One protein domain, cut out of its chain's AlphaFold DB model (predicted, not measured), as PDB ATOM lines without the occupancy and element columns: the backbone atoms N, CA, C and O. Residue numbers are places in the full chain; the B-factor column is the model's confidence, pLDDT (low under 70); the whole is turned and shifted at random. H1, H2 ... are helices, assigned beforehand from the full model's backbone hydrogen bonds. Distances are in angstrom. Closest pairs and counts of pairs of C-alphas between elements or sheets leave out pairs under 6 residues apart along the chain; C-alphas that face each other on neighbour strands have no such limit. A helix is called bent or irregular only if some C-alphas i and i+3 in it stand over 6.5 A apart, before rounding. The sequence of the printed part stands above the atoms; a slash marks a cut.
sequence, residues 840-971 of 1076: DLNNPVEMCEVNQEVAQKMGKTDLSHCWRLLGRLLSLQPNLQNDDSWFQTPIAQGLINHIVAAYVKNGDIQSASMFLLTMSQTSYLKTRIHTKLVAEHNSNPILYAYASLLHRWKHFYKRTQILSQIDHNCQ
ATOM      1  N   ASP A 840     -10.824 115.298 -93.691       81.69
ATOM      2  CA  ASP A 840      -9.460 114.935 -94.051       81.69
ATOM      3  C   ASP A 840      -8.611 114.904 -92.784       81.69
ATOM      4  O   ASP A 840      -8.176 115.930 -92.264       81.69
ATOM      5  N   LEU A 841      -8.435 113.694 -92.261       73.56
ATOM      6  CA  LEU A 841      -7.709 113.446 -91.020       73.56
ATOM      7  C   LEU A 841      -6.185 113.481 -91.227       73.56
ATOM      8  O   LEU A 841      -5.450 113.515 -90.247       73.56
ATOM      9  N   ASN A 842      -5.714 113.510 -92.482       76.81
ATOM     10  CA  ASN A 842      -4.293 113.621 -92.810       76.81
ATOM     11  C   ASN A 842      -3.832 115.089 -92.839       76.81
ATOM     12  O   ASN A 842      -2.668 115.362 -92.561       76.81
ATOM     13  N   ASN A 843      -4.733 116.031 -93.153       79.81
ATOM     14  CA  ASN A 843      -4.470 117.470 -93.087       79.81
ATOM     15  C   ASN A 843      -5.584 118.223 -92.324       79.81
ATOM     16  O   ASN A 843      -6.439 118.877 -92.936       79.81
ATOM     17  N   PRO A 844      -5.593 118.157 -90.977       79.56
ATOM     18  CA  PRO A 844      -6.664 118.739 -90.174       79.56
ATOM     19  C   PRO A 844      -6.660 120.279 -90.161       79.56
ATOM     20  O   PRO A 844      -7.698 120.873 -89.875       79.56
ATOM     21  N   VAL A 845      -5.542 120.939 -90.503       83.19
ATOM     22  CA  VAL A 845      -5.469 122.412 -90.612       83.19
ATOM     23  C   VAL A 845      -6.242 122.889 -91.843       83.19
ATOM     24  O   VAL A 845      -7.187 123.663 -91.709       83.19
ATOM     25  N   GLU A 846      -5.922 122.352 -93.023       84.50
ATOM     26  CA  GLU A 846      -6.632 122.652 -94.277       84.50
ATOM     27  C   GLU A 846      -8.119 122.263 -94.187       84.50
ATOM     28  O   GLU A 846      -8.995 122.995 -94.649       84.50
ATOM     29  N   MET A 847      -8.432 121.146 -93.516       87.56
ATOM     30  CA  MET A 847      -9.814 120.759 -93.212       87.56
ATOM     31  C   MET A 847     -10.558 121.846 -92.414       87.56
ATOM     32  O   MET A 847     -11.719 122.128 -92.717       87.56
ATOM     33  N   CYS A 848      -9.914 122.473 -91.423       89.00
ATOM     34  CA  CYS A 848     -10.516 123.571 -90.662       89.00
ATOM     35  C   CYS A 848     -10.742 124.818 -91.521       89.00
ATOM     36  O   CYS A 848     -11.797 125.435 -91.409       89.00
ATOM     37  N   GLU A 849      -9.792 125.184 -92.383       89.12
ATOM     38  CA  GLU A 849      -9.894 126.372 -93.244       89.12
ATOM     39  C   GLU A 849     -11.011 126.219 -94.293       89.12
ATOM     40  O   GLU A 849     -11.869 127.095 -94.428       89.12
ATOM     41  N   VAL A 850     -11.102 125.056 -94.949       90.62
ATOM     42  CA  VAL A 850     -12.199 124.744 -95.883       90.62
ATOM     43  C   VAL A 850     -13.557 124.735 -95.164       90.62
ATOM     44  O   VAL A 850     -14.524 125.330 -95.646       90.62
ATOM     45  N   ASN A 851     -13.650 124.118 -93.982       93.00
ATOM     46  CA  ASN A 851     -14.908 124.056 -93.230       93.00
ATOM     47  C   ASN A 851     -15.302 125.414 -92.603       93.00
ATOM     48  O   ASN A 851     -16.498 125.702 -92.483       93.00
ATOM     49  N   GLN A 852     -14.330 126.282 -92.286       92.62
ATOM     50  CA  GLN A 852     -14.548 127.687 -91.919       92.62
ATOM     51  C   GLN A 852     -15.232 128.443 -93.064       92.62
ATOM     52  O   GLN A 852     -16.249 129.105 -92.828       92.62
ATOM     53  N   GLU A 853     -14.700 128.347 -94.288       90.38
ATOM     54  CA  GLU A 853     -15.281 129.007 -95.460       90.38
ATOM     55  C   GLU A 853     -16.694 128.504 -95.760       90.38
ATOM     56  O   GLU A 853     -17.589 129.310 -96.006       90.38
ATOM     57  N   VAL A 854     -16.923 127.188 -95.719       90.50
ATOM     58  CA  VAL A 854     -18.254 126.599 -95.941       90.50
ATOM     59  C   VAL A 854     -19.255 127.095 -94.889       90.50
ATOM     60  O   VAL A 854     -20.372 127.480 -95.237       90.50
ATOM     61  N   ALA A 855     -18.859 127.173 -93.613       88.25
ATOM     62  CA  ALA A 855     -19.705 127.737 -92.559       88.25
ATOM     63  C   ALA A 855     -20.023 129.228 -92.796       88.25
ATOM     64  O   ALA A 855     -21.173 129.642 -92.631       88.25
ATOM     65  N   GLN A 856     -19.036 130.016 -93.237       89.25
ATOM     66  CA  GLN A 856     -19.191 131.442 -93.541       89.25
ATOM     67  C   GLN A 856     -20.103 131.678 -94.756       89.25
ATOM     68  O   GLN A 856     -21.020 132.494 -94.684       89.25
ATOM     69  N   LYS A 857     -19.917 130.912 -95.841       86.00
ATOM     70  CA  LYS A 857     -20.754 130.937 -97.057       86.00
ATOM     71  C   LYS A 857     -22.209 130.532 -96.773       86.00
ATOM     72  O   LYS A 857     -23.119 131.019 -97.436       86.00
ATOM     73  N   MET A 858     -22.435 129.698 -95.755       80.25
ATOM     74  CA  MET A 858     -23.763 129.308 -95.255       80.25
ATOM     75  C   MET A 858     -24.331 130.260 -94.183       80.25
ATOM     76  O   MET A 858     -25.376 129.966 -93.603       80.25
ATOM     77  N   GLY A 859     -23.661 131.379 -93.881       79.50
ATOM     78  CA  GLY A 859     -24.116 132.378 -92.907       79.50
ATOM     79  C   GLY A 859     -23.996 131.974 -91.430       79.50
ATOM     80  O   GLY A 859     -24.445 132.723 -90.567       79.50
ATOM     81  N   LYS A 860     -23.382 130.826 -91.102       81.75
ATOM     82  CA  LYS A 860     -23.126 130.405 -89.712       81.75
ATOM     83  C   LYS A 860     -21.803 131.006 -89.211       81.75
ATOM     84  O   LYS A 860     -20.782 130.315 -89.155       81.75
ATOM     85  N   THR A 861     -21.826 132.289 -88.838       84.19
ATOM     86  CA  THR A 861     -20.669 133.041 -88.302       84.19
ATOM     87  C   THR A 861     -19.969 132.317 -87.161       84.19
ATOM     88  O   THR A 861     -18.753 132.164 -87.175       84.19
ATOM     89  N   ASP A 862     -20.734 131.815 -86.198       84.44
ATOM     90  CA  ASP A 862     -20.191 131.310 -84.935       84.44
ATOM     91  C   ASP A 862     -19.497 129.962 -85.146       84.44
ATOM     92  O   ASP A 862     -18.414 129.708 -84.620       84.44
ATOM     93  N   LEU A 863     -20.066 129.138 -86.029       87.50
ATOM     94  CA  LEU A 863     -19.477 127.878 -86.464       87.50
ATOM     95  C   LEU A 863     -18.194 128.117 -87.279       87.50
ATOM     96  O   LEU A 863     -17.211 127.402 -87.103       87.50
ATOM     97  N   SER A 864     -18.171 129.160 -88.117       90.25
ATOM     98  CA  SER A 864     -16.961 129.617 -88.813       90.25
ATOM     99  C   SER A 864     -15.891 130.104 -87.824       90.25
ATOM    100  O   SER A 864     -14.723 129.743 -87.947       90.25
ATOM    101  N   HIS A 865     -16.275 130.840 -86.776       89.00
ATOM    102  CA  HIS A 865     -15.362 131.266 -85.714       89.00
ATOM    103  C   HIS A 865     -14.782 130.086 -84.921       89.00
ATOM    104  O   HIS A 865     -13.581 130.092 -84.646       89.00
ATOM    105  N   CYS A 866     -15.576 129.053 -84.619       88.56
ATOM    106  CA  CYS A 866     -15.078 127.808 -84.027       88.56
ATOM    107  C   CYS A 866     -14.066 127.102 -84.946       88.56
ATOM    108  O   CYS A 866     -12.975 126.765 -84.491       88.56
ATOM    109  N   TRP A 867     -14.370 126.938 -86.239       90.38
ATOM    110  CA  TRP A 867     -13.432 126.346 -87.204       90.38
ATOM    111  C   TRP A 867     -12.124 127.137 -87.322       90.38
ATOM    112  O   TRP A 867     -11.045 126.547 -87.256       90.38
ATOM    113  N   ARG A 868     -12.205 128.473 -87.399       88.88
ATOM    114  CA  ARG A 868     -11.037 129.367 -87.421       88.88
ATOM    115  C   ARG A 868     -10.168 129.213 -86.175       88.88
ATOM    116  O   ARG A 868      -8.945 129.211 -86.274       88.88
ATOM    117  N   LEU A 869     -10.794 129.090 -85.003       85.31
ATOM    118  CA  LEU A 869     -10.104 128.907 -83.728       85.31
ATOM    119  C   LEU A 869      -9.360 127.564 -83.683       85.31
ATOM    120  O   LEU A 869      -8.176 127.548 -83.361       85.31
ATOM    121  N   LEU A 870     -10.013 126.460 -84.063       82.81
ATOM    122  CA  LEU A 870      -9.384 125.133 -84.085       82.81
ATOM    123  C   LEU A 870      -8.253 125.043 -85.120       82.81
ATOM    124  O   LEU A 870      -7.169 124.567 -84.788       82.81
ATOM    125  N   GLY A 871      -8.457 125.572 -86.333       84.62
ATOM    126  CA  GLY A 871      -7.412 125.636 -87.359       84.62
ATOM    127  C   GLY A 871      -6.192 126.436 -86.897       84.62
ATOM    128  O   GLY A 871      -5.057 125.989 -87.065       84.62
ATOM    129  N   ARG A 872      -6.405 127.574 -86.215       82.00
ATOM    130  CA  ARG A 872      -5.311 128.363 -85.631       82.00
ATOM    131  C   ARG A 872      -4.586 127.625 -84.505       82.00
ATOM    132  O   ARG A 872      -3.358 127.619 -84.511       82.00
ATOM    133  N   LEU A 873      -5.309 126.967 -83.595       76.25
ATOM    134  CA  LEU A 873      -4.720 126.164 -82.514       76.25
ATOM    135  C   LEU A 873      -3.844 125.022 -83.056       76.25
ATOM    136  O   LEU A 873      -2.744 124.819 -82.549       76.25
ATOM    137  N   LEU A 874      -4.282 124.337 -84.117       76.00
ATOM    138  CA  LEU A 874      -3.477 123.320 -84.803       76.00
ATOM    139  C   LEU A 874      -2.265 123.934 -85.529       76.00
ATOM    140  O   LEU A 874      -1.162 123.405 -85.431       76.00
ATOM    141  N   SER A 875      -2.422 125.086 -86.196       74.94
ATOM    142  CA  SER A 875      -1.320 125.766 -86.906       74.94
ATOM    143  C   SER A 875      -0.195 126.284 -85.995       74.94
ATOM    144  O   SER A 875       0.914 126.536 -86.463       74.94
ATOM    145  N   LEU A 876      -0.463 126.444 -84.694       67.25
ATOM    146  CA  LEU A 876       0.531 126.856 -83.698       67.25
ATOM    147  C   LEU A 876       1.387 125.687 -83.188       67.25
ATOM    148  O   LEU A 876       2.487 125.929 -82.695       67.25
ATOM    149  N   GLN A 877       0.915 124.443 -83.326       60.06
ATOM    150  CA  GLN A 877       1.575 123.255 -82.775       60.06
ATOM    151  C   GLN A 877       3.040 123.084 -83.244       60.06
ATOM    152  O   GLN A 877       3.888 122.913 -82.372       60.06
ATOM    153  N   PRO A 878       3.397 123.224 -84.543       55.78
ATOM    154  CA  PRO A 878       4.767 122.962 -85.015       55.78
ATOM    155  C   PRO A 878       5.820 123.996 -84.584       55.78
ATOM    156  O   PRO A 878       7.005 123.802 -84.836       55.78
ATOM    157  N   ASN A 879       5.405 125.119 -83.987       52.53
ATOM    158  CA  ASN A 879       6.301 126.207 -83.575       52.53
ATOM    159  C   ASN A 879       6.661 126.158 -82.077       52.53
ATOM    160  O   ASN A 879       7.395 127.018 -81.589       52.53
ATOM    161  N   LEU A 880       6.143 125.175 -81.336       56.56
ATOM    162  CA  LEU A 880       6.443 124.966 -79.922       56.56
ATOM    163  C   LEU A 880       7.431 123.807 -79.787       56.56
ATOM    164  O   LEU A 880       7.109 122.681 -80.138       56.56
ATOM    165  N   GLN A 881       8.612 124.061 -79.216       54.06
ATOM    166  CA  GLN A 881       9.726 123.094 -79.119       54.06
ATOM    167  C   GLN A 881       9.441 121.832 -78.269       54.06
ATOM    168  O   GLN A 881      10.324 121.001 -78.097       54.06
ATOM    169  N   ASN A 882       8.223 121.689 -77.740       55.22
ATOM    170  CA  ASN A 882       7.717 120.508 -77.048       55.22
ATOM    171  C   ASN A 882       6.343 120.153 -77.652       55.22
ATOM    172  O   ASN A 882       5.331 120.717 -77.220       55.22
ATOM    173  N   ASP A 883       6.304 119.236 -78.625       51.97
ATOM    174  CA  ASP A 883       5.130 118.930 -79.472       51.97
ATOM    175  C   ASP A 883       3.824 118.631 -78.707       51.97
ATOM    176  O   ASP A 883       2.730 118.961 -79.174       51.97
ATOM    177  N   ASP A 884       3.918 118.035 -77.513       52.78
ATOM    178  CA  ASP A 884       2.758 117.640 -76.700       52.78
ATOM    179  C   ASP A 884       2.261 118.728 -75.718       52.78
ATOM    180  O   ASP A 884       1.287 118.507 -74.993       52.78
ATOM    181  N   SER A 885       2.933 119.882 -75.621       57.06
ATOM    182  CA  SER A 885       2.829 120.774 -74.447       57.06
ATOM    183  C   SER A 885       1.598 121.695 -74.394       57.06
ATOM    184  O   SER A 885       1.066 121.930 -73.309       57.06
ATOM    185  N   TRP A 886       1.101 122.217 -75.522       64.19
ATOM    186  CA  TRP A 886       0.006 123.203 -75.492       64.19
ATOM    187  C   TRP A 886      -1.355 122.587 -75.146       64.19
ATOM    188  O   TRP A 886      -2.061 123.084 -74.265       64.19
ATOM    189  N   PHE A 887      -1.709 121.463 -75.775       62.12
ATOM    190  CA  PHE A 887      -2.953 120.737 -75.485       62.12
ATOM    191  C   PHE A 887      -2.943 120.072 -74.089       62.12
ATOM    192  O   PHE A 887      -3.998 119.726 -73.554       62.12
ATOM    193  N   GLN A 888      -1.771 119.974 -73.447       59.59
ATOM    194  CA  GLN A 888      -1.629 119.629 -72.029       59.59
ATOM    195  C   GLN A 888      -2.017 120.759 -71.062       59.59
ATOM    196  O   GLN A 888      -2.198 120.489 -69.874       59.59
ATOM    197  N   THR A 889      -2.175 122.006 -71.519       66.06
ATOM    198  CA  THR A 889      -2.559 123.109 -70.626       66.06
ATOM    199  C   THR A 889      -4.030 123.004 -70.191       66.06
ATOM    200  O   THR A 889      -4.905 122.751 -71.029       66.06
ATOM    201  N   PRO A 890      -4.362 123.288 -68.913       65.69
ATOM    202  CA  PRO A 890      -5.753 123.344 -68.453       65.69
ATOM    203  C   PRO A 890      -6.618 124.350 -69.229       65.69
ATOM    204  O   PRO A 890      -7.825 124.159 -69.353       65.69
ATOM    205  N   ILE A 891      -6.002 125.402 -69.783       70.81
ATOM    206  CA  ILE A 891      -6.670 126.434 -70.588       70.81
ATOM    207  C   ILE A 891      -7.130 125.859 -71.935       70.81
ATOM    208  O   ILE A 891      -8.303 125.996 -72.281       70.81
ATOM    209  N   ALA A 892      -6.246 125.176 -72.674       68.69
ATOM    210  CA  ALA A 892      -6.612 124.534 -73.937       68.69
ATOM    211  C   ALA A 892      -7.693 123.460 -73.729       68.69
ATOM    212  O   ALA A 892      -8.651 123.386 -74.495       68.69
ATOM    213  N   GLN A 893      -7.579 122.677 -72.652       66.56
ATOM    214  CA  GLN A 893      -8.555 121.643 -72.298       66.56
ATOM    215  C   GLN A 893      -9.915 122.252 -71.950       66.56
ATOM    216  O   GLN A 893     -10.913 121.902 -72.572       66.56
ATOM    217  N   GLY A 894      -9.965 123.219 -71.027       69.31
ATOM    218  CA  GLY A 894     -11.204 123.906 -70.653       69.31
ATOM    219  C   GLY A 894     -11.914 124.542 -71.852       69.31
ATOM    220  O   GLY A 894     -13.132 124.418 -71.977       69.31
ATOM    221  N   LEU A 895     -11.158 125.144 -72.776       76.31
ATOM    222  CA  LEU A 895     -11.682 125.733 -74.009       76.31
ATOM    223  C   LEU A 895     -12.303 124.684 -74.948       76.31
ATOM    224  O   LEU A 895     -13.445 124.853 -75.379       76.31
ATOM    225  N   ILE A 896     -11.587 123.595 -75.246       71.94
ATOM    226  CA  ILE A 896     -12.079 122.516 -76.125       71.94
ATOM    227  C   ILE A 896     -13.320 121.851 -75.512       71.94
ATOM    228  O   ILE A 896     -14.324 121.661 -76.202       71.94
ATOM    229  N   ASN A 897     -13.283 121.573 -74.207       72.56
ATOM    230  CA  ASN A 897     -14.389 120.974 -73.465       72.56
ATOM    231  C   ASN A 897     -15.637 121.861 -73.524       72.56
ATOM    232  O   ASN A 897     -16.721 121.373 -73.836       72.56
ATOM    233  N   HIS A 898     -15.485 123.168 -73.282       79.81
ATOM    234  CA  HIS A 898     -16.595 124.120 -73.312       79.81
ATOM    235  C   HIS A 898     -17.220 124.235 -74.712       79.81
ATOM    236  O   HIS A 898     -18.444 124.240 -74.834       79.81
ATOM    237  N   ILE A 899     -16.399 124.260 -75.772       80.62
ATOM    238  CA  ILE A 899     -16.882 124.278 -77.161       80.62
ATOM    239  C   ILE A 899     -17.693 123.010 -77.460       80.62
ATOM    240  O   ILE A 899     -18.844 123.111 -77.883       80.62
ATOM    241  N   VAL A 900     -17.142 121.815 -77.216       76.81
ATOM    242  CA  VAL A 900     -17.846 120.556 -77.520       76.81
ATOM    243  C   VAL A 900     -19.119 120.420 -76.678       76.81
ATOM    244  O   VAL A 900     -20.183 120.136 -77.234       76.81
ATOM    245  N   ALA A 901     -19.054 120.693 -75.372       75.69
ATOM    246  CA  ALA A 901     -20.208 120.618 -74.477       75.69
ATOM    247  C   ALA A 901     -21.332 121.590 -74.876       75.69
ATOM    248  O   ALA A 901     -22.505 121.225 -74.787       75.69
ATOM    249  N   ALA A 902     -21.013 122.791 -75.377       79.56
ATOM    250  CA  ALA A 902     -22.016 123.738 -75.863       79.56
ATOM    251  C   ALA A 902     -22.794 123.198 -77.081       79.56
ATOM    252  O   ALA A 902     -24.026 123.227 -77.084       79.56
ATOM    253  N   TYR A 903     -22.107 122.645 -78.090       80.69
ATOM    254  CA  TYR A 903     -22.782 122.063 -79.260       80.69
ATOM    255  C   TYR A 903     -23.541 120.766 -78.918       80.69
ATOM    256  O   TYR A 903     -24.640 120.564 -79.437       80.69
ATOM    257  N   VAL A 904     -23.032 119.938 -77.995       77.56
ATOM    258  CA  VAL A 904     -23.749 118.754 -77.475       77.56
ATOM    259  C   VAL A 904     -25.019 119.159 -76.719       77.56
ATOM    260  O   VAL A 904     -26.092 118.634 -77.015       77.56
ATOM    261  N   LYS A 905     -24.941 120.141 -75.810       75.00
ATOM    262  CA  LYS A 905     -26.092 120.680 -75.058       75.00
ATOM    263  C   LYS A 905     -27.165 121.281 -75.974       75.00
ATOM    264  O   LYS A 905     -28.352 121.161 -75.682       75.00
ATOM    265  N   ASN A 906     -26.756 121.871 -77.096       72.38
ATOM    266  CA  ASN A 906     -27.649 122.409 -78.126       72.38
ATOM    267  C   ASN A 906     -28.154 121.348 -79.133       72.38
ATOM    268  O   ASN A 906     -28.904 121.681 -80.051       72.38
ATOM    269  N   GLY A 907     -27.754 120.079 -78.995       69.00
ATOM    270  CA  GLY A 907     -28.180 118.977 -79.864       69.00
ATOM    271  C   GLY A 907     -27.542 118.952 -81.261       69.00
ATOM    272  O   GLY A 907     -27.955 118.151 -82.104       69.00
ATOM    273  N   ASP A 908     -26.529 119.781 -81.532       81.06
ATOM    274  CA  ASP A 908     -25.787 119.768 -82.797       81.06
ATOM    275  C   ASP A 908     -24.684 118.698 -82.773       81.06
ATOM    276  O   ASP A 908     -23.481 118.967 -82.701       81.06
ATOM    277  N   ILE A 909     -25.126 117.443 -82.859       81.94
ATOM    278  CA  ILE A 909     -24.244 116.273 -82.930       81.94
ATOM    279  C   ILE A 909     -23.362 116.255 -84.187       81.94
ATOM    280  O   ILE A 909     -22.366 115.536 -84.206       81.94
ATOM    281  N   GLN A 910     -23.689 117.033 -85.227       86.50
ATOM    282  CA  GLN A 910     -22.864 117.166 -86.429       86.50
ATOM    283  C   GLN A 910     -21.628 118.009 -86.122       86.50
ATOM    284  O   GLN A 910     -20.509 117.525 -86.290       86.50
ATOM    285  N   SER A 911     -21.818 119.235 -85.632       87.25
ATOM    286  CA  SER A 911     -20.706 120.130 -85.293       87.25
ATOM    287  C   SER A 911     -19.856 119.547 -84.161       87.25
ATOM    288  O   SER A 911     -18.633 119.493 -84.286       87.25
ATOM    289  N   ALA A 912     -20.485 118.988 -83.118       83.44
ATOM    290  CA  ALA A 912     -19.774 118.309 -82.034       83.44
ATOM    291  C   ALA A 912     -18.909 117.131 -82.533       83.44
ATOM    292  O   ALA A 912     -17.739 117.037 -82.167       83.44
ATOM    293  N   SER A 913     -19.439 116.270 -83.415       84.88
ATOM    294  CA  SER A 913     -18.664 115.163 -84.003       84.88
ATOM    295  C   SER A 913     -17.490 115.652 -84.843       84.88
ATOM    296  O   SER A 913     -16.389 115.118 -84.737       84.88
ATOM    297  N   MET A 914     -17.708 116.672 -85.677       87.12
ATOM    298  CA  MET A 914     -16.663 117.237 -86.531       87.12
ATOM    299  C   MET A 914     -15.522 117.842 -85.701       87.12
ATOM    300  O   MET A 914     -14.354 117.622 -86.023       87.12
ATOM    301  N   PHE A 915     -15.828 118.532 -84.598       84.88
ATOM    302  CA  PHE A 915     -14.808 119.046 -83.681       84.88
ATOM    303  C   PHE A 915     -14.070 117.923 -82.936       84.88
ATOM    304  O   PHE A 915     -12.843 117.951 -82.886       84.88
ATOM    305  N   LEU A 916     -14.772 116.891 -82.450       78.56
ATOM    306  CA  LEU A 916     -14.145 115.714 -81.829       78.56
ATOM    307  C   LEU A 916     -13.139 115.020 -82.772       78.56
ATOM    308  O   LEU A 916     -12.018 114.735 -82.359       78.56
ATOM    309  N   LEU A 917     -13.503 114.819 -84.044       79.12
ATOM    310  CA  LEU A 917     -12.635 114.223 -85.077       79.12
ATOM    311  C   LEU A 917     -11.432 115.099 -85.452       79.12
ATOM    312  O   LEU A 917     -10.369 114.587 -85.796       79.12
ATOM    313  N   THR A 918     -11.606 116.420 -85.398       77.81
ATOM    314  CA  THR A 918     -10.532 117.392 -85.655       77.81
ATOM    315  C   THR A 918      -9.493 117.355 -84.536       77.81
ATOM    316  O   THR A 918      -8.294 117.444 -84.787       77.81
ATOM    317  N   MET A 919      -9.948 117.198 -83.292       70.00
ATOM    318  CA  MET A 919      -9.078 117.147 -82.121       70.00
ATOM    319  C   MET A 919      -8.387 115.784 -81.961       70.00
ATOM    320  O   MET A 919      -7.217 115.749 -81.576       70.00
ATOM    321  N   SER A 920      -9.045 114.667 -82.306       64.94
ATOM    322  CA  SER A 920      -8.520 113.303 -82.091       64.94
ATOM    323  C   SER A 920      -7.230 112.956 -82.851       64.94
ATOM    324  O   SER A 920      -6.609 111.939 -82.543       64.94
ATOM    325  N   GLN A 921      -6.799 113.790 -83.804       60.78
ATOM    326  CA  GLN A 921      -5.513 113.637 -84.498       60.78
ATOM    327  C   GLN A 921      -4.317 114.207 -83.714       60.78
ATOM    328  O   GLN A 921      -3.172 113.937 -84.069       60.78
ATOM    329  N   THR A 922      -4.546 114.959 -82.631       60.22
ATOM    330  CA  THR A 922      -3.460 115.439 -81.759       60.22
ATOM    331  C   THR A 922      -2.966 114.321 -80.830       60.22
ATOM    332  O   THR A 922      -3.756 113.610 -80.203       60.22
ATOM    333  N   SER A 923      -1.642 114.170 -80.734       52.56
ATOM    334  CA  SER A 923      -0.935 113.121 -79.972       52.56
ATOM    335  C   SER A 923      -1.462 112.940 -78.547       52.56
ATOM    336  O   SER A 923      -1.734 111.821 -78.111       52.56
ATOM    337  N   TYR A 924      -1.683 114.051 -77.846       48.72
ATOM    338  CA  TYR A 924      -2.126 114.077 -76.456       48.72
ATOM    339  C   TYR A 924      -3.489 113.397 -76.210       48.72
ATOM    340  O   TYR A 924      -3.703 112.772 -75.162       48.72
ATOM    341  N   LEU A 925      -4.425 113.475 -77.165       51.22
ATOM    342  CA  LEU A 925      -5.799 113.009 -76.944       51.22
ATOM    343  C   LEU A 925      -5.963 111.493 -77.070       51.22
ATOM    344  O   LEU A 925      -6.880 110.948 -76.453       51.22
ATOM    345  N   LYS A 926      -5.032 110.804 -77.744       50.47
ATOM    346  CA  LYS A 926      -4.944 109.333 -77.714       50.47
ATOM    347  C   LYS A 926      -4.656 108.779 -76.315       50.47
ATOM    348  O   LYS A 926      -5.012 107.639 -76.047       50.47
ATOM    349  N   THR A 927      -4.030 109.564 -75.432       46.94
ATOM    350  CA  THR A 927      -3.352 109.011 -74.244       46.94
ATOM    351  C   THR A 927      -3.959 109.435 -72.902       46.94
ATOM    352  O   THR A 927      -3.827 108.690 -71.934       46.94
ATOM    353  N   ARG A 928      -4.609 110.610 -72.788       44.41
ATOM    354  CA  ARG A 928      -5.153 111.087 -71.487       44.41
ATOM    355  C   ARG A 928      -6.573 111.659 -71.482       44.41
ATOM    356  O   ARG A 928      -7.245 111.567 -70.457       44.41
ATOM    357  N   ILE A 929      -7.076 112.207 -72.587       43.12
ATOM    358  CA  ILE A 929      -8.470 112.701 -72.637       43.12
ATOM    359  C   ILE A 929      -9.488 111.569 -72.843       43.12
ATOM    360  O   ILE A 929     -10.633 111.679 -72.394       43.12
ATOM    361  N   HIS A 930      -9.030 110.420 -73.351       42.75
ATOM    362  CA  HIS A 930      -9.798 109.176 -73.432       42.75
ATOM    363  C   HIS A 930     -10.250 108.603 -72.067       42.75
ATOM    364  O   HIS A 930     -10.994 107.626 -72.027       42.75
ATOM    365  N   THR A 931      -9.820 109.203 -70.948       43.16
ATOM    366  CA  THR A 931     -10.082 108.730 -69.574       43.16
ATOM    367  C   THR A 931     -10.958 109.676 -68.737       43.16
ATOM    368  O   THR A 931     -11.369 109.292 -67.649       43.16
ATOM    369  N   LYS A 932     -11.258 110.902 -69.203       39.94
ATOM    370  CA  LYS A 932     -12.145 111.844 -68.475       39.94
ATOM    371  C   LYS A 932     -13.348 112.310 -69.293       39.94
ATOM    372  O   LYS A 932     -14.473 112.001 -68.926       39.94
ATOM    373  N   LEU A 933     -13.147 112.939 -70.453       39.34
ATOM    374  CA  LEU A 933     -14.283 113.400 -71.273       39.34
ATOM    375  C   LEU A 933     -15.044 112.263 -71.958       39.34
ATOM    376  O   LEU A 933     -16.240 112.385 -72.212       39.34
ATOM    377  N   VAL A 934     -14.381 111.134 -72.217       42.88
ATOM    378  CA  VAL A 934     -15.067 109.921 -72.684       42.88
ATOM    379  C   VAL A 934     -15.953 109.334 -71.579       42.88
ATOM    380  O   VAL A 934     -17.048 108.877 -71.890       42.88
ATOM    381  N   ALA A 935     -15.544 109.429 -70.307       41.81
ATOM    382  CA  ALA A 935     -16.349 108.986 -69.168       41.81
ATOM    383  C   ALA A 935     -17.563 109.902 -68.916       41.81
ATOM    384  O   ALA A 935     -18.660 109.407 -68.688       41.81
ATOM    385  N   GLU A 936     -17.395 111.226 -69.013       43.53
ATOM    386  CA  GLU A 936     -18.489 112.184 -68.778       43.53
ATOM    387  C   GLU A 936     -19.472 112.299 -69.958       43.53
ATOM    388  O   GLU A 936     -20.663 112.537 -69.740       43.53
ATOM    389  N   HIS A 937     -19.012 112.164 -71.212       47.03
ATOM    390  CA  HIS A 937     -19.809 112.502 -72.406       47.03
ATOM    391  C   HIS A 937     -19.812 111.464 -73.545       47.03
ATOM    392  O   HIS A 937     -20.451 111.718 -74.565       47.03
ATOM    393  N   ASN A 938     -19.182 110.289 -73.394       53.41
ATOM    394  CA  ASN A 938     -19.303 109.152 -74.325       53.41
ATOM    395  C   ASN A 938     -19.146 109.528 -75.823       53.41
ATOM    396  O   ASN A 938     -20.099 109.519 -76.607       53.41
ATOM    397  N   SER A 939     -17.910 109.824 -76.241       57.47
ATOM    398  CA  SER A 939     -17.560 110.222 -77.618       57.47
ATOM    399  C   SER A 939     -18.069 109.256 -78.700       57.47
ATOM    400  O   SER A 939     -18.576 109.700 -79.733       57.47
ATOM    401  N   ASN A 940     -17.977 107.945 -78.458       62.50
ATOM    402  CA  ASN A 940     -18.341 106.904 -79.422       62.50
ATOM    403  C   ASN A 940     -19.828 106.986 -79.843       62.50
ATOM    404  O   ASN A 940     -20.081 107.101 -81.043       62.50
ATOM    405  N   PRO A 941     -20.817 107.033 -78.923       67.88
ATOM    406  CA  PRO A 941     -22.205 107.376 -79.245       67.88
ATOM    407  C   PRO A 941     -22.417 108.660 -80.061       67.88
ATOM    408  O   PRO A 941     -23.249 108.647 -80.968       67.88
ATOM    409  N   ILE A 942     -21.678 109.747 -79.802       70.50
ATOM    410  CA  ILE A 942     -21.821 111.011 -80.553       70.50
ATOM    411  C   ILE A 942     -21.378 110.812 -82.013       70.50
ATOM    412  O   ILE A 942     -22.151 111.074 -82.943       70.50
ATOM    413  N   LEU A 943     -20.178 110.255 -82.215       76.25
ATOM    414  CA  LEU A 943     -19.637 109.941 -83.542       76.25
ATOM    415  C   LEU A 943     -20.518 108.925 -84.290       76.25
ATOM    416  O   LEU A 943     -20.792 109.093 -85.480       76.25
ATOM    417  N   TYR A 944     -21.026 107.904 -83.594       72.00
ATOM    418  CA  TYR A 944     -21.920 106.889 -84.153       72.00
ATOM    419  C   TYR A 944     -23.290 107.466 -84.547       72.00
ATOM    420  O   TYR A 944     -23.851 107.087 -85.582       72.00
ATOM    421  N   ALA A 945     -23.828 108.417 -83.777       72.62
ATOM    422  CA  ALA A 945     -25.073 109.108 -84.101       72.62
ATOM    423  C   ALA A 945     -24.930 109.955 -85.379       72.62
ATOM    424  O   ALA A 945     -25.779 109.865 -86.271       72.62
ATOM    425  N   TYR A 946     -23.831 110.700 -85.535       82.44
ATOM    426  CA  TYR A 946     -23.568 111.448 -86.768       82.44
ATOM    427  C   TYR A 946     -23.244 110.527 -87.958       82.44
ATOM    428  O   TYR A 946     -23.811 110.702 -89.037       82.44
ATOM    429  N   ALA A 947     -22.465 109.457 -87.764       78.25
ATOM    430  CA  ALA A 947     -22.260 108.409 -88.773       78.25
ATOM    431  C   ALA A 947     -23.584 107.739 -89.214       78.25
ATOM    432  O   ALA A 947     -23.744 107.341 -90.373       78.25
ATOM    433  N   SER A 948     -24.570 107.658 -88.316       72.44
ATOM    434  CA  SER A 948     -25.925 107.173 -88.607       72.44
ATOM    435  C   SER A 948     -26.795 108.197 -89.353       72.44
ATOM    436  O   SER A 948     -27.643 107.794 -90.153       72.44
ATOM    437  N   LEU A 949     -26.573 109.505 -89.173       74.62
ATOM    438  CA  LEU A 949     -27.158 110.545 -90.033       74.62
ATOM    439  C   LEU A 949     -26.542 110.519 -91.438       74.62
ATOM    440  O   LEU A 949     -27.279 110.450 -92.421       74.62
ATOM    441  N   LEU A 950     -25.210 110.466 -91.544       78.19
ATOM    442  CA  LEU A 950     -24.500 110.359 -92.824       78.19
ATOM    443  C   LEU A 950     -24.947 109.127 -93.629       78.19
ATOM    444  O   LEU A 950     -25.108 109.225 -94.846       78.19
ATOM    445  N   HIS A 951     -25.243 108.002 -92.964       74.50
ATOM    446  CA  HIS A 951     -25.864 106.832 -93.596       74.50
ATOM    447  C   HIS A 951     -27.216 107.162 -94.251       74.50
ATOM    448  O   HIS A 951     -27.437 106.857 -95.422       74.50
ATOM    449  N   ARG A 952     -28.117 107.822 -93.510       65.19
ATOM    450  CA  ARG A 952     -29.460 108.214 -93.985       65.19
ATOM    451  C   ARG A 952     -29.400 109.241 -95.118       65.19
ATOM    452  O   ARG A 952     -30.296 109.276 -95.955       65.19
ATOM    453  N   TRP A 953     -28.336 110.041 -95.168       72.81
ATOM    454  CA  TRP A 953     -28.061 111.014 -96.229       72.81
ATOM    455  C   TRP A 953     -27.245 110.443 -97.405       72.81
ATOM    456  O   TRP A 953     -26.981 111.171 -98.356       72.81
ATOM    457  N   LYS A 954     -26.907 109.142 -97.379       75.31
ATOM    458  CA  LYS A 954     -26.101 108.411 -98.382       75.31
ATOM    459  C   LYS A 954     -24.634 108.858 -98.511       75.31
ATOM    460  O   LYS A 954     -23.962 108.502 -99.477       75.31
ATOM    461  N   HIS A 955     -24.083 109.556 -97.519       75.25
ATOM    462  CA  HIS A 955     -22.656 109.902 -97.461       75.25
ATOM    463  C   HIS A 955     -21.817 108.723 -96.943       75.25
ATOM    464  O   HIS A 955     -21.154 108.817 -95.910       75.25
ATOM    465  N   PHE A 956     -21.861 107.591 -97.652       73.56
ATOM    466  CA  PHE A 956     -21.233 106.340 -97.215       73.56
ATOM    467  C   PHE A 956     -19.718 106.475 -97.002       73.56
ATOM    468  O   PHE A 956     -19.209 105.969 -96.009       73.56
ATOM    469  N   TYR A 957     -19.015 107.228 -97.856       77.12
ATOM    470  CA  TYR A 957     -17.578 107.486 -97.695       77.12
ATOM    471  C   TYR A 957     -17.267 108.254 -96.398       77.12
ATOM    472  O   TYR A 957     -16.539 107.747 -95.546       77.12
ATOM    473  N   LYS A 958     -17.904 109.420 -96.195       81.31
ATOM    474  CA  LYS A 958     -17.745 110.234 -94.974       81.31
ATOM    475  C   LYS A 958     -18.133 109.444 -93.718       81.31
ATOM    476  O   LYS A 958     -17.443 109.515 -92.710       81.31
ATOM    477  N   ARG A 959     -19.181 108.611 -93.787       80.00
ATOM    478  CA  ARG A 959     -19.545 107.672 -92.712       80.00
ATOM    479  C   ARG A 959     -18.404 106.705 -92.383       80.00
ATOM    480  O   ARG A 959     -18.100 106.538 -91.208       80.00
ATOM    481  N   THR A 960     -17.796 106.066 -93.380       73.44
ATOM    482  CA  THR A 960     -16.702 105.107 -93.163       73.44
ATOM    483  C   THR A 960     -15.466 105.782 -92.564       73.44
ATOM    484  O   THR A 960     -14.867 105.201 -91.666       73.44
ATOM    485  N   GLN A 961     -15.147 107.022 -92.960       77.06
ATOM    486  CA  GLN A 961     -14.075 107.815 -92.334       77.06
ATOM    487  C   GLN A 961     -14.321 108.085 -90.838       77.06
ATOM    488  O   GLN A 961     -13.377 108.084 -90.056       77.06
ATOM    489  N   ILE A 962     -15.575 108.303 -90.420       77.31
ATOM    490  CA  ILE A 962     -15.912 108.494 -88.996       77.31
ATOM    491  C   ILE A 962     -15.889 107.160 -88.244       77.31
ATOM    492  O   ILE A 962     -15.330 107.076 -87.155       77.31
ATOM    493  N   LEU A 963     -16.460 106.099 -88.824       70.56
ATOM    494  CA  LEU A 963     -16.489 104.780 -88.184       70.56
ATOM    495  C   LEU A 963     -15.096 104.155 -88.032       70.56
ATOM    496  O   LEU A 963     -14.897 103.389 -87.097       70.56
ATOM    497  N   SER A 964     -14.116 104.511 -88.873       70.56
ATOM    498  CA  SER A 964     -12.721 104.085 -88.688       70.56
ATOM    499  C   SER A 964     -12.005 104.769 -87.516       70.56
ATOM    500  O   SER A 964     -10.825 104.508 -87.308       70.56
ATOM    501  N   GLN A 965     -12.662 105.678 -86.789       67.56
ATOM    502  CA  GLN A 965     -12.132 106.361 -85.598       67.56
ATOM    503  C   GLN A 965     -12.840 105.925 -84.301       67.56
ATOM    504  O   GLN A 965     -12.650 106.557 -83.267       67.56
ATOM    505  N   ILE A 966     -13.669 104.875 -84.349       67.50
ATOM    506  CA  ILE A 966     -14.409 104.336 -83.198       67.50
ATOM    507  C   ILE A 966     -13.844 102.957 -82.843       67.50
ATOM    508  O   ILE A 966     -13.801 102.069 -83.696       67.50
ATOM    509  N   ASP A 967     -13.462 102.755 -81.582       53.34
ATOM    510  CA  ASP A 967     -12.962 101.460 -81.111       53.34
ATOM    511  C   ASP A 967     -14.034 100.365 -81.177       53.34
ATOM    512  O   ASP A 967     -15.132 100.484 -80.623       53.34
ATOM    513  N   HIS A 968     -13.689  99.246 -81.818       45.41
ATOM    514  CA  HIS A 968     -14.618  98.144 -82.085       45.41
ATOM    515  C   HIS A 968     -15.134  97.433 -80.821       45.41
ATOM    516  O   HIS A 968     -16.219  96.854 -80.864       45.41
ATOM    517  N   ASN A 969     -14.440  97.546 -79.684       39.88
ATOM    518  CA  ASN A 969     -14.919  97.040 -78.390       39.88
ATOM    519  C   ASN A 969     -16.147  97.808 -77.856       39.88
ATOM    520  O   ASN A 969     -16.800  97.348 -76.925       39.88
ATOM    521  N   CYS A 970     -16.493  98.960 -78.444       39.00
ATOM    522  CA  CYS A 970     -17.636  99.787 -78.050       39.00
ATOM    523  C   CYS A 970     -18.906  99.517 -78.893       39.00
ATOM    524  O   CYS A 970     -19.814 100.348 -78.948       39.00
ATOM    525  N   GLN A 971     -18.999  98.365 -79.571       36.62
ATOM    526  CA  GLN A 971     -20.203  97.973 -80.316       36.62
ATOM    527  C   GLN A 971     -21.296  97.398 -79.403       36.62
ATOM    528  O   GLN A 971     -21.539  96.193 -79.388       36.62
TER     529      GLN A 971
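Overview. This is residues 840 to 971 of the 1076 residues of the protein "Hypothetical protein" of Rotaria socialis (UniProt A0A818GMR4). Begin with the longest helix, H2: folded back against H1 it makes one of three helical hairpins, and it runs beside H4, the helix nearest the middle of the model. H3 and H4 make the second hairpin, and H7 and H8 the third, with H7 crossing H4 steeply; the short H5 and H6 lie in the winding stretch between H4 and H7. The join between the first hairpin and the rest is loose. The printed part has 132 residues with eight named helices, H1 to H8 in chain order, and no named strand; its class is all helix. The whole is compact, with a radius of gyration of the C-alphas of 14.5 A, and rounded, spanning 44 by 39 by 28 A.

Along the chain. Find C-alpha 861 at (-20.669, 133.041, -88.302); from there H2 runs through residues 861 to 879, 28.2 A, to C-alpha 879 at (6.301, 126.207, -83.575). H2 is irregular, but only just: C-alphas 875 and 878 are 7.0 A apart. Before it comes H1, residues 844 to 857, 19.9 A. After it come H3, residues 890 to 905, 21.5 A, and H4, residues 909 to 919, 15.2 A. Then look for H5, residues 923 to 926, and H6, residues 933 to 937. H7, residues 939 to 952, measures 20.3 A, and H8, residues 956 to 963, ends with C-alpha 963 at (-16.489, 104.780, -88.184).

Arrangement. H2 touches H1 in a hairpin, a shallow tilt of 20 degrees, opposite ways; their closest C-alphas, Gln 852 and Ser 864, are 4.4 A apart. H2 is close to H4 but not clearly touching, Leu 863 to Ser 911 at 7.9 A between closest C-alphas. H3 touches H4 with residues 900 to 904 alone, in a hairpin at 22 degrees; the closest C-alphas, Val 900 and Ala 912, are 5.4 A apart. H4 touches H7 at a steep tilt of 58 degrees, with the C-alphas of Ser 913 and Leu 943 closest at 5.3 A. H7 and H8 touch in a hairpin at 8 degrees, the closest C-alphas being Ala 947 and Arg 959, 4.8 A. H5 and H6 touch no helix, but H6 is near H3. Helix packing is mostly aligned. Every O i to N i+4 pair is within hydrogen-bond range in H1, H3, H4, H6, H7 and H8; in H2 it is 12 of 15, and H5 is too short for such a pair.

Size, cuts and confidence. The C-alphas farthest apart, Gln 881 and Arg 952, are 44.5 A apart. The printed part has no cut, and no link is long. Confidence is under 70 in 49 residues, among them 876 to 890, 920 to 941 and 965 to 971; the mean pLDDT of the printed part is 70.9.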